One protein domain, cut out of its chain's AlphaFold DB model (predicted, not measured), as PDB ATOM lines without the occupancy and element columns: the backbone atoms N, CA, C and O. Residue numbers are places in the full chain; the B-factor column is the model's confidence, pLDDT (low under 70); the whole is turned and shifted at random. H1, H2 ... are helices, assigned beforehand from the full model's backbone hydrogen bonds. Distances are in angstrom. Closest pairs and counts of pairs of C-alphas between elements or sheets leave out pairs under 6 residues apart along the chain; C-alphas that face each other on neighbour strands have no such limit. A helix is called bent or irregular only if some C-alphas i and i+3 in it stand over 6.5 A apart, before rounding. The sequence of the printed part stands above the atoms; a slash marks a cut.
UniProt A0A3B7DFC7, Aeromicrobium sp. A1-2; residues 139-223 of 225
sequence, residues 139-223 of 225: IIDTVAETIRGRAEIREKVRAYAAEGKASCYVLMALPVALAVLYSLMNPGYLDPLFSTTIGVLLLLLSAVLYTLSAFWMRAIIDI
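This is residues 139 to 223 of the 225 residues of a protein of Aeromicrobium sp. A1-2 (UniProt A0A3B7DFC7). A long, nearly straight helix, H1, and a shorter one, H3, make the unequal sides of an open U, with the short H2 at its turn. Residues 139 to 160 of H1 stick out and add to the length. The 85 printed residues, all helix in class, hold H1, H2 and H3 in that order; the whole is extended, radius of gyration of the C-alphas 21.6 A, spanning 71 by 24 by 13 A.

H1, residues 139 to 185, was assigned as one helix by its hydrogen bonds but is bent: C-alphas 172 and 175 are 6.7 A apart, and arms H1a, 139 to 172, and H1b, 175 to 185, stand at a shallow tilt of 21 degrees. H2, residues 191 to 195, touches H3, residues 197 to 221, only at the corner, and H3 does so with residues 199 to 203 alone; their closest C-alphas, Leu 193 and Gly 199, are 4.1 A apart. H1a and H3 run opposite ways at a shallow tilt of 26 degrees, close but not clearly touching; their closest C-alphas, Lys 165 and Ile 221, are 7.7 A apart. H1b is apart from H2 and H3. In H1a, H1b, H2 and H3 every O i to N i+4 pair is within hydrogen-bond range.

H1a begins with C-alpha 139 at (36.304, -11.285, 47.642) and measures 47.6 A, H1b 15.2 A, H2 6.1 A. H3, 36.3 A, ends with C-alpha 221 at (26.601, 18.812, 31.760).

The C-alphas farthest apart, Ile 139 and Gly 188, are 71.4 A apart. The printed part has no cut, and both links are tight. pLDDT is under 70 at residues 139 to 156, 158, 160 and 222 to 223.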
ATOM      1  N   ILE A 139      36.042 -12.722  47.443       53.00
ATOM      2  CA  ILE A 139      36.304 -11.285  47.642       53.00
ATOM      3  C   ILE A 139      36.741 -10.630  46.327       53.00
ATOM      4  O   ILE A 139      36.309  -9.518  46.023       53.00
ATOM      5  N   ILE A 140      37.561 -11.309  45.520       54.53
ATOM      6  CA  ILE A 140      37.992 -10.792  44.217       54.53
ATOM      7  C   ILE A 140      36.850 -10.834  43.200       54.53
ATOM      8  O   ILE A 140      36.731  -9.878  42.439       54.53
ATOM      9  N   ASP A 141      35.971 -11.839  43.226       54.47
ATOM     10  CA  ASP A 141      34.773 -11.863  42.383       54.47
ATOM     11  C   ASP A 141      33.809 -10.746  42.783       54.47
ATOM     12  O   ASP A 141      33.422  -9.964  41.922       54.47
ATOM     13  N   THR A 142      33.554 -10.519  44.078       55.97
ATOM     14  CA  THR A 142      32.736  -9.376  44.535       55.97
ATOM     15  C   THR A 142      33.335  -8.026  44.114       55.97
ATOM     16  O   THR A 142      32.621  -7.109  43.692       55.97
ATOM     17  N   VAL A 143      34.662  -7.872  44.191       58.38
ATOM     18  CA  VAL A 143      35.354  -6.647  43.758       58.38
ATOM     19  C   VAL A 143      35.337  -6.513  42.231       58.38
ATOM     20  O   VAL A 143      35.092  -5.418  41.723       58.38
ATOM     21  N   ALA A 144      35.523  -7.599  41.481       57.44
ATOM     22  CA  ALA A 144      35.462  -7.614  40.022       57.44
ATOM     23  C   ALA A 144      34.042  -7.332  39.507       57.44
ATOM     24  O   ALA A 144      33.877  -6.585  38.542       57.44
ATOM     25  N   GLU A 145      33.018  -7.853  40.175       59.53
ATOM     26  CA  GLU A 145      31.604  -7.618  39.885       59.53
ATOM     27  C   GLU A 145      31.205  -6.180  40.239       59.53
ATOM     28  O   GLU A 145      30.530  -5.510  39.458       59.53
ATOM     29  N   THR A 146      31.754  -5.621  41.324       60.34
ATOM     30  CA  THR A 146      31.616  -4.193  41.658       60.34
ATOM     31  C   THR A 146      32.294  -3.291  40.619       60.34
ATOM     32  O   THR A 146      31.756  -2.241  40.258       60.34
ATOM     33  N   ILE A 147      33.468  -3.670  40.102       62.94
ATOM     34  CA  ILE A 147      34.175  -2.907  39.061       62.94
ATOM     35  C   ILE A 147      33.408  -2.958  37.731       62.94
ATOM     36  O   ILE A 147      33.227  -1.908  37.106       62.94
ATOM     37  N   ARG A 148      32.903  -4.131  37.322       62.06
ATOM     38  CA  ARG A 148      32.052  -4.273  36.125       62.06
ATOM     39  C   ARG A 148      30.731  -3.517  36.290       62.06
ATOM     40  O   ARG A 148      30.360  -2.757  35.400       62.06
ATOM     41  N   GLY A 149      30.112  -3.585  37.467       58.12
ATOM     42  CA  GLY A 149      28.927  -2.799  37.815       58.12
ATOM     43  C   GLY A 149      29.166  -1.287  37.723       58.12
ATOM     44  O   GLY A 149      28.332  -0.559  37.193       58.12
ATOM     45  N   ARG A 150      30.337  -0.786  38.142       60.75
ATOM     46  CA  ARG A 150      30.706   0.637  37.993       60.75
ATOM     47  C   ARG A 150      30.970   1.053  36.546       60.75
ATOM     48  O   ARG A 150      30.786   2.225  36.217       60.75
ATOM     49  N   ALA A 151      31.449   0.151  35.692       61.12
ATOM     50  CA  ALA A 151      31.600   0.423  34.263       61.12
ATOM     51  C   ALA A 151      30.226   0.507  33.584       61.12
ATOM     52  O   ALA A 151      29.930   1.515  32.944       61.12
ATOM     53  N   GLU A 152      29.347  -0.460  33.846       64.19
ATOM     54  CA  GLU A 152      27.981  -0.442  33.325       64.19
ATOM     55  C   GLU A 152      27.166   0.748  33.835       64.19
ATOM     56  O   GLU A 152      26.447   1.365  33.059       64.19
ATOM     57  N   ILE A 153      27.273   1.115  35.119       65.88
ATOM     58  CA  ILE A 153      26.583   2.296  35.656       65.88
ATOM     59  C   ILE A 153      27.119   3.569  35.001       65.88
ATOM     60  O   ILE A 153      26.327   4.444  34.683       65.88
ATOM     61  N   ARG A 154      28.428   3.690  34.738       67.31
ATOM     62  CA  ARG A 154      28.979   4.863  34.034       67.31
ATOM     63  C   ARG A 154      28.497   4.950  32.591       67.31
ATOM     64  O   ARG A 154      28.167   6.043  32.138       67.31
ATOM     65  N   GLU A 155      28.414   3.827  31.888       66.94
ATOM     66  CA  GLU A 155      27.860   3.791  30.533       66.94
ATOM     67  C   GLU A 155      26.358   4.088  30.522       66.94
ATOM     68  O   GLU A 155      25.913   4.924  29.737       66.94
ATOM     69  N   LYS A 156      25.592   3.505  31.451       68.12
ATOM     70  CA  LYS A 156      24.158   3.775  31.635       68.12
ATOM     71  C   LYS A 156      23.914   5.239  32.008       68.12
ATOM     72  O   LYS A 156      23.090   5.890  31.382       68.12
ATOM     73  N   VAL A 157      24.674   5.806  32.949       72.19
ATOM     74  CA  VAL A 157      24.607   7.232  33.324       72.19
ATOM     75  C   VAL A 157      24.971   8.122  32.140       72.19
ATOM     76  O   VAL A 157      24.311   9.132  31.929       72.19
ATOM     77  N   ARG A 158      25.964   7.752  31.323       69.50
ATOM     78  CA  ARG A 158      26.320   8.510  30.115       69.50
ATOM     79  C   ARG A 158      25.213   8.461  29.060       69.50
ATOM     80  O   ARG A 158      24.939   9.489  28.445       69.50
ATOM     81  N   ALA A 159      24.578   7.306  28.873       72.56
ATOM     82  CA  ALA A 159      23.449   7.136  27.964       72.56
ATOM     83  C   ALA A 159      22.209   7.916  28.444       72.56
ATOM     84  O   ALA A 159      21.669   8.719  27.687       72.56
ATOM     85  N   TYR A 160      21.823   7.790  29.719       67.00
ATOM     86  CA  TYR A 160      20.711   8.548  30.306       67.00
ATOM     87  C   TYR A 160      20.986  10.055  30.357       67.00
ATOM     88  O   TYR A 160      20.091  10.864  30.122       67.00
ATOM     89  N   ALA A 161      22.233  10.465  30.601       75.88
ATOM     90  CA  ALA A 161      22.617  11.869  30.514       75.88
ATOM     91  C   ALA A 161      22.538  12.390  29.072       75.88
ATOM     92  O   ALA A 161      22.239  13.564  28.880       75.88
ATOM     93  N   ALA A 162      22.792  11.562  28.054       72.69
ATOM     94  CA  ALA A 162      22.622  11.958  26.656       72.69
ATOM     95  C   ALA A 162      21.140  12.185  26.305       72.69
ATOM     96  O   ALA A 162      20.818  13.179  25.656       72.69
ATOM     97  N   GLU A 163      20.246  11.331  26.804       76.88
ATOM     98  CA  GLU A 163      18.795  11.503  26.673       76.88
ATOM     99  C   GLU A 163      18.309  12.768  27.403       76.88
ATOM    100  O   GLU A 163      17.659  13.628  26.807       76.88
ATOM    101  N   GLY A 164      18.729  12.963  28.659       76.38
ATOM    102  CA  GLY A 164      18.382  14.151  29.444       76.38
ATOM    103  C   GLY A 164      18.908  15.462  28.844       76.38
ATOM    104  O   GLY A 164      18.221  16.487  28.884       76.38
ATOM    105  N   LYS A 165      20.095  15.436  28.218       81.19
ATOM    106  CA  LYS A 165      20.653  16.585  27.480       81.19
ATOM    107  C   LYS A 165      19.763  16.972  26.300       81.19
ATOM    108  O   LYS A 165      19.527  18.162  26.099       81.19
ATOM    109  N   ALA A 166      19.238  16.000  25.553       81.19
ATOM    110  CA  ALA A 166      18.350  16.268  24.425       81.19
ATOM    111  C   ALA A 166      17.046  16.954  24.874       81.19
ATOM    112  O   ALA A 166      16.665  17.975  24.301       81.19
ATOM    113  N   SER A 167      16.407  16.475  25.948       83.12
ATOM    114  CA  SER A 167      15.189  17.097  26.494       83.12
ATOM    115  C   SER A 167      15.432  18.513  27.029       83.12
ATOM    116  O   SER A 167      14.608  19.404  26.822       83.12
ATOM    117  N   CYS A 168      16.578  18.752  27.669       83.19
ATOM    118  CA  CYS A 168      16.972  20.080  28.140       83.19
ATOM    119  C   CYS A 168      17.100  21.104  27.001       83.19
ATOM    120  O   CYS A 168      16.595  22.221  27.126       83.19
ATOM    121  N   TYR A 169      17.716  20.724  25.875       85.00
ATOM    122  CA  TYR A 169      17.806  21.595  24.697       85.00
ATOM    123  C   TYR A 169      16.424  21.962  24.143       85.00
ATOM    124  O   TYR A 169      16.191  23.123  23.806       85.00
ATOM    125  N   VAL A 170      15.491  21.007  24.101       89.19
ATOM    126  CA  VAL A 170      14.112  21.250  23.645       89.19
ATOM    127  C   VAL A 170      13.379  22.219  24.580       89.19
ATOM    128  O   VAL A 170      12.766  23.177  24.110       89.19
ATOM    129  N   LEU A 171      13.477  22.024  25.899       88.00
ATOM    130  CA  LEU A 171      12.839  22.901  26.889       88.00
ATOM    131  C   LEU A 171      13.422  24.321  26.888       88.00
ATOM    132  O   LEU A 171      12.674  25.278  27.063       88.00
ATOM    133  N   MET A 172      14.730  24.477  26.652       86.81
ATOM    134  CA  MET A 172      15.337  25.802  26.475       86.81
ATOM    135  C   MET A 172      14.880  26.479  25.186       86.81
ATOM    136  O   MET A 172      14.650  27.689  25.189       86.81
ATOM    137  N   ALA A 173      14.737  25.725  24.096       89.44
ATOM    138  CA  ALA A 173      14.294  26.267  22.816       89.44
ATOM    139  C   ALA A 173      12.821  26.713  22.843       89.44
ATOM    140  O   ALA A 173      12.466  27.677  22.169       89.44
ATOM    141  N   LEU A 174      11.973  26.056  23.641       91.88
ATOM    142  CA  LEU A 174      10.527  26.290  23.701       91.88
ATOM    143  C   LEU A 174      10.111  27.755  23.975       91.88
ATOM    144  O   LEU A 174       9.356  28.297  23.169       91.88
ATOM    145  N   PRO A 175      10.562  28.440  25.048       87.06
ATOM    146  CA  PRO A 175      10.153  29.821  25.322       87.06
ATOM    147  C   PRO A 175      10.609  30.802  24.236       87.06
ATOM    148  O   PRO A 175       9.877  31.734  23.911       87.06
ATOM    149  N   VAL A 176      11.775  30.569  23.625       89.44
ATOM    150  CA  VAL A 176      12.267  31.378  22.499       89.44
ATOM    151  C   VAL A 176      11.415  31.128  21.255       89.44
ATOM    152  O   VAL A 176      10.984  32.075  20.603       89.44
ATOM    153  N   ALA A 177      11.110  29.863  20.954       91.06
ATOM    154  CA  ALA A 177      10.258  29.482  19.833       91.06
ATOM    155  C   ALA A 177       8.840  30.055  19.972       91.06
ATOM    156  O   ALA A 177       8.302  30.580  19.002       91.06
ATOM    157  N   LEU A 178       8.255  30.014  21.175       89.81
ATOM    158  CA  LEU A 178       6.950  30.612  21.454       89.81
ATOM    159  C   LEU A 178       6.988  32.134  21.317       89.81
ATOM    160  O   LEU A 178       6.098  32.692  20.686       89.81
ATOM    161  N   ALA A 179       8.013  32.809  21.844       85.81
ATOM    162  CA  ALA A 179       8.155  34.257  21.695       85.81
ATOM    163  C   ALA A 179       8.232  34.676  20.216       85.81
ATOM    164  O   ALA A 179       7.549  35.612  19.801       85.81
ATOM    165  N   VAL A 180       9.002  33.941  19.406       88.00
ATOM    166  CA  VAL A 180       9.094  34.160  17.953       88.00
ATOM    167  C   VAL A 180       7.756  33.879  17.268       88.00
ATOM    168  O   VAL A 180       7.290  34.695  16.476       88.00
ATOM    169  N   LEU A 181       7.105  32.759  17.592       91.00
ATOM    170  CA  LEU A 181       5.821  32.376  17.005       91.00
ATOM    171  C   LEU A 181       4.723  33.402  17.317       91.00
ATOM    172  O   LEU A 181       4.005  33.829  16.415       91.00
ATOM    173  N   TYR A 182       4.618  33.846  18.572       86.19
ATOM    174  CA  TYR A 182       3.664  34.877  18.981       86.19
ATOM    175  C   TYR A 182       3.955  36.223  18.317       86.19
ATOM    176  O   TYR A 182       3.017  36.896  17.891       86.19
ATOM    177  N   SER A 183       5.232  36.586  18.160       84.44
ATOM    178  CA  SER A 183       5.627  37.802  17.444       84.44
ATOM    179  C   SER A 183       5.229  37.776  15.964       84.44
ATOM    180  O   SER A 183       4.964  38.835  15.401       84.44
ATOM    181  N   LEU A 184       5.198  36.597  15.332       86.81
ATOM    182  CA  LEU A 184       4.788  36.431  13.934       86.81
ATOM    183  C   LEU A 184       3.263  36.386  13.771       86.81
ATOM    184  O   LEU A 184       2.744  36.910  12.789       86.81
ATOM    185  N   MET A 185       2.542  35.760  14.708       88.31
ATOM    186  CA  MET A 185       1.083  35.621  14.622       88.31
ATOM    187  C   MET A 185       0.318  36.886  15.032       88.31
ATOM    188  O   MET A 185      -0.732  37.156  14.459       88.31
ATOM    189  N   ASN A 186       0.800  37.641  16.025       80.31
ATOM    190  CA  ASN A 186       0.159  38.874  16.492       80.31
ATOM    191  C   ASN A 186       1.208  39.970  16.759       80.31
ATOM    192  O   ASN A 186       1.648  40.141  17.904       80.31
ATOM    193  N   PRO A 187       1.602  40.734  15.723       72.56
ATOM    194  CA  PRO A 187       2.460  41.900  15.897       72.56
ATOM    195  C   PRO A 187       1.709  42.943  16.737       72.56
ATOM    196  O   PRO A 187       0.689  43.478  16.311       72.56
ATOM    197  N   GLY A 188       2.171  43.160  17.969       74.69
ATOM    198  CA  GLY A 188       1.542  44.050  18.954       74.69
ATOM    199  C   GLY A 188       1.293  43.411  20.325       74.69
ATOM    200  O   GLY A 188       1.154  44.115  21.321       74.69
ATOM    201  N   TYR A 189       1.304  42.075  20.429       73.00
ATOM    202  CA  TYR A 189       1.079  41.387  21.712       73.00
ATOM    203  C   TYR A 189       2.228  41.589  22.720       73.00
ATOM    204  O   TYR A 189       2.010  41.592  23.929       73.00
ATOM    205  N   LEU A 190       3.457  41.787  22.231       74.75
ATOM    206  CA  LEU A 190       4.650  42.014  23.056       74.75
ATOM    207  C   LEU A 190       4.940  43.506  23.320       74.75
ATOM    208  O   LEU A 190       5.823  43.818  24.117       74.75
ATOM    209  N   ASP A 191       4.197  44.438  22.718       77.25
ATOM    210  CA  ASP A 191       4.433  45.886  22.865       77.25
ATOM    211  C   ASP A 191       4.280  46.407  24.308       77.25
ATOM    212  O   ASP A 191       5.107  47.219  24.742       77.25
ATOM    213  N   PRO A 192       3.309  45.935  25.122       78.25
ATOM    214  CA  PRO A 192       3.215  46.318  26.533       78.25
ATOM    215  C   PRO A 192       4.442  45.893  27.353       78.25
ATOM    216  O   PRO A 192       4.776  46.541  28.348       78.25
ATOM    217  N   LEU A 193       5.128  44.828  26.916       72.06
ATOM    218  CA  LEU A 193       6.316  44.271  27.563       72.06
ATOM    219  C   LEU A 193       7.530  45.201  27.423       72.06
ATOM    220  O   LEU A 193       8.330  45.293  28.350       72.06
ATOM    221  N   PHE A 194       7.646  45.915  26.301       77.25
ATOM    222  CA  PHE A 194       8.745  46.856  26.047       77.25
ATOM    223  C   PHE A 194       8.410  48.310  26.407       77.25
ATOM    224  O   PHE A 194       9.318  49.090  26.684       77.25
ATOM    225  N   SER A 195       7.128  48.686  26.419       79.12
ATOM    226  CA  SER A 195       6.694  50.073  26.665       79.12
ATOM    227  C   SER A 195       6.403  50.397  28.134       79.12
ATOM    228  O   SER A 195       6.525  51.551  28.539       79.12
ATOM    229  N   THR A 196       6.044  49.404  28.954       86.31
ATOM    230  CA  THR A 196       5.686  49.622  30.367       86.31
ATOM    231  C   THR A 196       6.883  49.352  31.280       86.31
ATOM    232  O   THR A 196       7.523  48.308  31.160       86.31
ATOM    233  N   THR A 197       7.150  50.218  32.266       83.75
ATOM    234  CA  THR A 197       8.260  50.052  33.234       83.75
ATOM    235  C   THR A 197       8.231  48.696  33.948       83.75
ATOM    236  O   THR A 197       9.268  48.073  34.159       83.75
ATOM    237  N   ILE A 198       7.032  48.202  34.274       87.25
ATOM    238  CA  ILE A 198       6.820  46.877  34.876       87.25
ATOM    239  C   ILE A 198       7.157  45.751  33.883       87.25
ATOM    240  O   ILE A 198       7.747  44.748  34.275       87.25
ATOM    241  N   GLY A 199       6.833  45.925  32.597       84.25
ATOM    242  CA  GLY A 199       7.134  44.962  31.534       84.25
ATOM    243  C   GLY A 199       8.636  44.781  31.324       84.25
ATOM    244  O   GLY A 199       9.122  43.652  31.327       84.25
ATOM    245  N   VAL A 200       9.386  45.886  31.263       86.12
ATOM    246  CA  VAL A 200      10.852  45.867  31.117       86.12
ATOM    247  C   VAL A 200      11.524  45.231  32.336       86.12
ATOM    248  O   VAL A 200      12.456  44.441  32.182       86.12
ATOM    249  N   LEU A 201      11.027  45.515  33.546       90.94
ATOM    250  CA  LEU A 201      11.516  44.891  34.777       90.94
ATOM    251  C   LEU A 201      11.315  43.364  34.755       90.94
ATOM    252  O   LEU A 201      12.236  42.614  35.073       90.94
ATOM    253  N   LEU A 202      10.132  42.899  34.341       87.88
ATOM    254  CA  LEU A 202       9.814  41.472  34.220       87.88
ATOM    255  C   LEU A 202      10.616  40.785  33.107       87.88
ATOM    256  O   LEU A 202      11.029  39.636  33.276       87.88
ATOM    257  N   LEU A 203      10.882  41.478  31.997       87.38
ATOM    258  CA  LEU A 203      11.734  40.996  30.907       87.38
ATOM    259  C   LEU A 203      13.181  40.815  31.365       87.38
ATOM    260  O   LEU A 203      13.766  39.759  31.134       87.38
ATOM    261  N   LEU A 204      13.741  41.813  32.056       90.06
ATOM    262  CA  LEU A 204      15.081  41.731  32.639       90.06
ATOM    263  C   LEU A 204      15.175  40.599  33.660       90.06
ATOM    264  O   LEU A 204      16.108  39.801  33.602       90.06
ATOM    265  N   LEU A 205      14.191  40.485  34.553       92.75
ATOM    266  CA  LEU A 205      14.135  39.406  35.536       92.75
ATOM    267  C   LEU A 205      14.094  38.030  34.853       92.75
ATOM    268  O   LEU A 205      14.857  37.135  35.213       92.75
ATOM    269  N   SER A 206      13.257  37.883  33.823       89.50
ATOM    270  CA  SER A 206      13.135  36.650  33.036       89.50
ATOM    271  C   SER A 206      14.429  36.318  32.292       89.50
ATOM    272  O   SER A 206      14.858  35.166  32.294       89.50
ATOM    273  N   ALA A 207      15.097  37.312  31.701       90.19
ATOM    274  CA  ALA A 207      16.376  37.134  31.018       90.19
ATOM    275  C   ALA A 207      17.491  36.706  31.987       90.19
ATOM    276  O   ALA A 207      18.281  35.812  31.670       90.19
ATOM    277  N   VAL A 208      17.531  37.281  33.193       94.31
ATOM    278  CA  VAL A 208      18.476  36.882  34.248       94.31
ATOM    279  C   VAL A 208      18.212  35.442  34.689       94.31
ATOM    280  O   VAL A 208      19.137  34.638  34.710       94.31
ATOM    281  N   LEU A 209      16.961  35.070  34.966       90.94
ATOM    282  CA  LEU A 209      16.591  33.698  35.345       90.94
ATOM    283  C   LEU A 209      16.895  32.678  34.234       90.94
ATOM    284  O   LEU A 209      17.379  31.576  34.508       90.94
ATOM    285  N   TYR A 210      16.656  33.047  32.976       90.81
ATOM    286  CA  TYR A 210      16.917  32.196  31.819       90.81
ATOM    287  C   TYR A 210      18.419  31.970  31.598       90.81
ATOM    288  O   TYR A 210      18.862  30.838  31.395       90.81
ATOM    289  N   THR A 211      19.230  33.024  31.711       90.00
ATOM    290  CA  THR A 211      20.696  32.920  31.624       90.00
ATOM    291  C   THR A 211      21.294  32.167  32.815       90.00
ATOM    292  O   THR A 211      22.203  31.359  32.614       90.00
ATOM    293  N   LEU A 212      20.747  32.331  34.026       92.94
ATOM    294  CA  LEU A 212      21.133  31.532  35.195       92.94
ATOM    295  C   LEU A 212      20.862  30.040  34.969       92.94
ATOM    296  O   LEU A 212      21.713  29.201  35.261       92.94
ATOM    297  N   SER A 213      19.697  29.722  34.400       88.19
ATOM    298  CA  SER A 213      19.302  28.351  34.054       88.19
ATOM    299  C   SER A 213      20.242  27.742  33.008       88.19
ATOM    300  O   SER A 213      20.695  26.609  33.162       88.19
ATOM    301  N   ALA A 214      20.607  28.515  31.980       86.62
ATOM    302  CA  ALA A 214      21.579  28.116  30.960       86.62
ATOM    303  C   ALA A 214      22.963  27.813  31.550       86.62
ATOM    304  O   ALA A 214      23.614  26.833  31.179       86.62
ATOM    305  N   PHE A 215      23.414  28.660  32.476       89.12
ATOM    306  CA  PHE A 215      24.692  28.507  33.157       89.12
ATOM    307  C   PHE A 215      24.716  27.252  34.038       89.12
ATOM    308  O   PHE A 215      25.632  26.438  33.923       89.12
ATOM    309  N   TRP A 216      23.675  27.050  34.851       86.31
ATOM    310  CA  TRP A 216      23.521  25.854  35.685       86.31
ATOM    311  C   TRP A 216      23.504  24.571  34.856       86.31
ATOM    312  O   TRP A 216      24.170  23.597  35.197       86.31
ATOM    313  N   MET A 217      22.805  24.581  33.723       83.88
ATOM    314  CA  MET A 217      22.745  23.435  32.825       83.88
ATOM    315  C   MET A 217      24.124  23.082  32.253       83.88
ATOM    316  O   MET A 217      24.499  21.912  32.245       83.88
ATOM    317  N   ARG A 218      24.925  24.077  31.846       80.25
ATOM    318  CA  ARG A 218      26.313  23.848  31.405       80.25
ATOM    319  C   ARG A 218      27.188  23.271  32.519       80.25
ATOM    320  O   ARG A 218      27.940  22.342  32.253       80.25
ATOM    321  N   ALA A 219      27.046  23.765  33.749       81.31
ATOM    322  CA  ALA A 219      27.807  23.274  34.899       81.31
ATOM    323  C   ALA A 219      27.492  21.804  35.243       81.31
ATOM    324  O   ALA A 219      28.395  21.045  35.578       81.31
ATOM    325  N   ILE A 220      26.230  21.381  35.117       80.81
ATOM    326  CA  ILE A 220      25.810  19.985  35.353       80.81
ATOM    327  C   ILE A 220      26.253  19.063  34.203       80.81
ATOM    328  O   ILE A 220      26.580  17.896  34.413       80.81
ATOM    329  N   ILE A 221      26.266  19.575  32.970       71.81
ATOM    330  CA  ILE A 221      26.601  18.812  31.760       71.81
ATOM    331  C   ILE A 221      28.106  18.558  31.619       71.81
ATOM    332  O   ILE A 221      28.475  17.517  31.066       71.81
ATOM    333  N   ASP A 222      28.941  19.483  32.099       66.75
ATOM    334  CA  ASP A 222      30.408  19.435  32.007       66.75
ATOM    335  C   ASP A 222      31.064  18.737  33.210       66.75
ATOM    336  O   ASP A 222      32.216  18.993  33.563       66.75
ATOM    337  N   ILE A 223      30.337  17.814  33.850       57.59
ATOM    338  CA  ILE A 223      30.949  16.873  34.787       57.59
ATOM    339  C   ILE A 223      31.823  15.929  33.960       57.59
ATOM    340  O   ILE A 223      31.377  14.930  33.390       57.59
TER     341      ILE A 223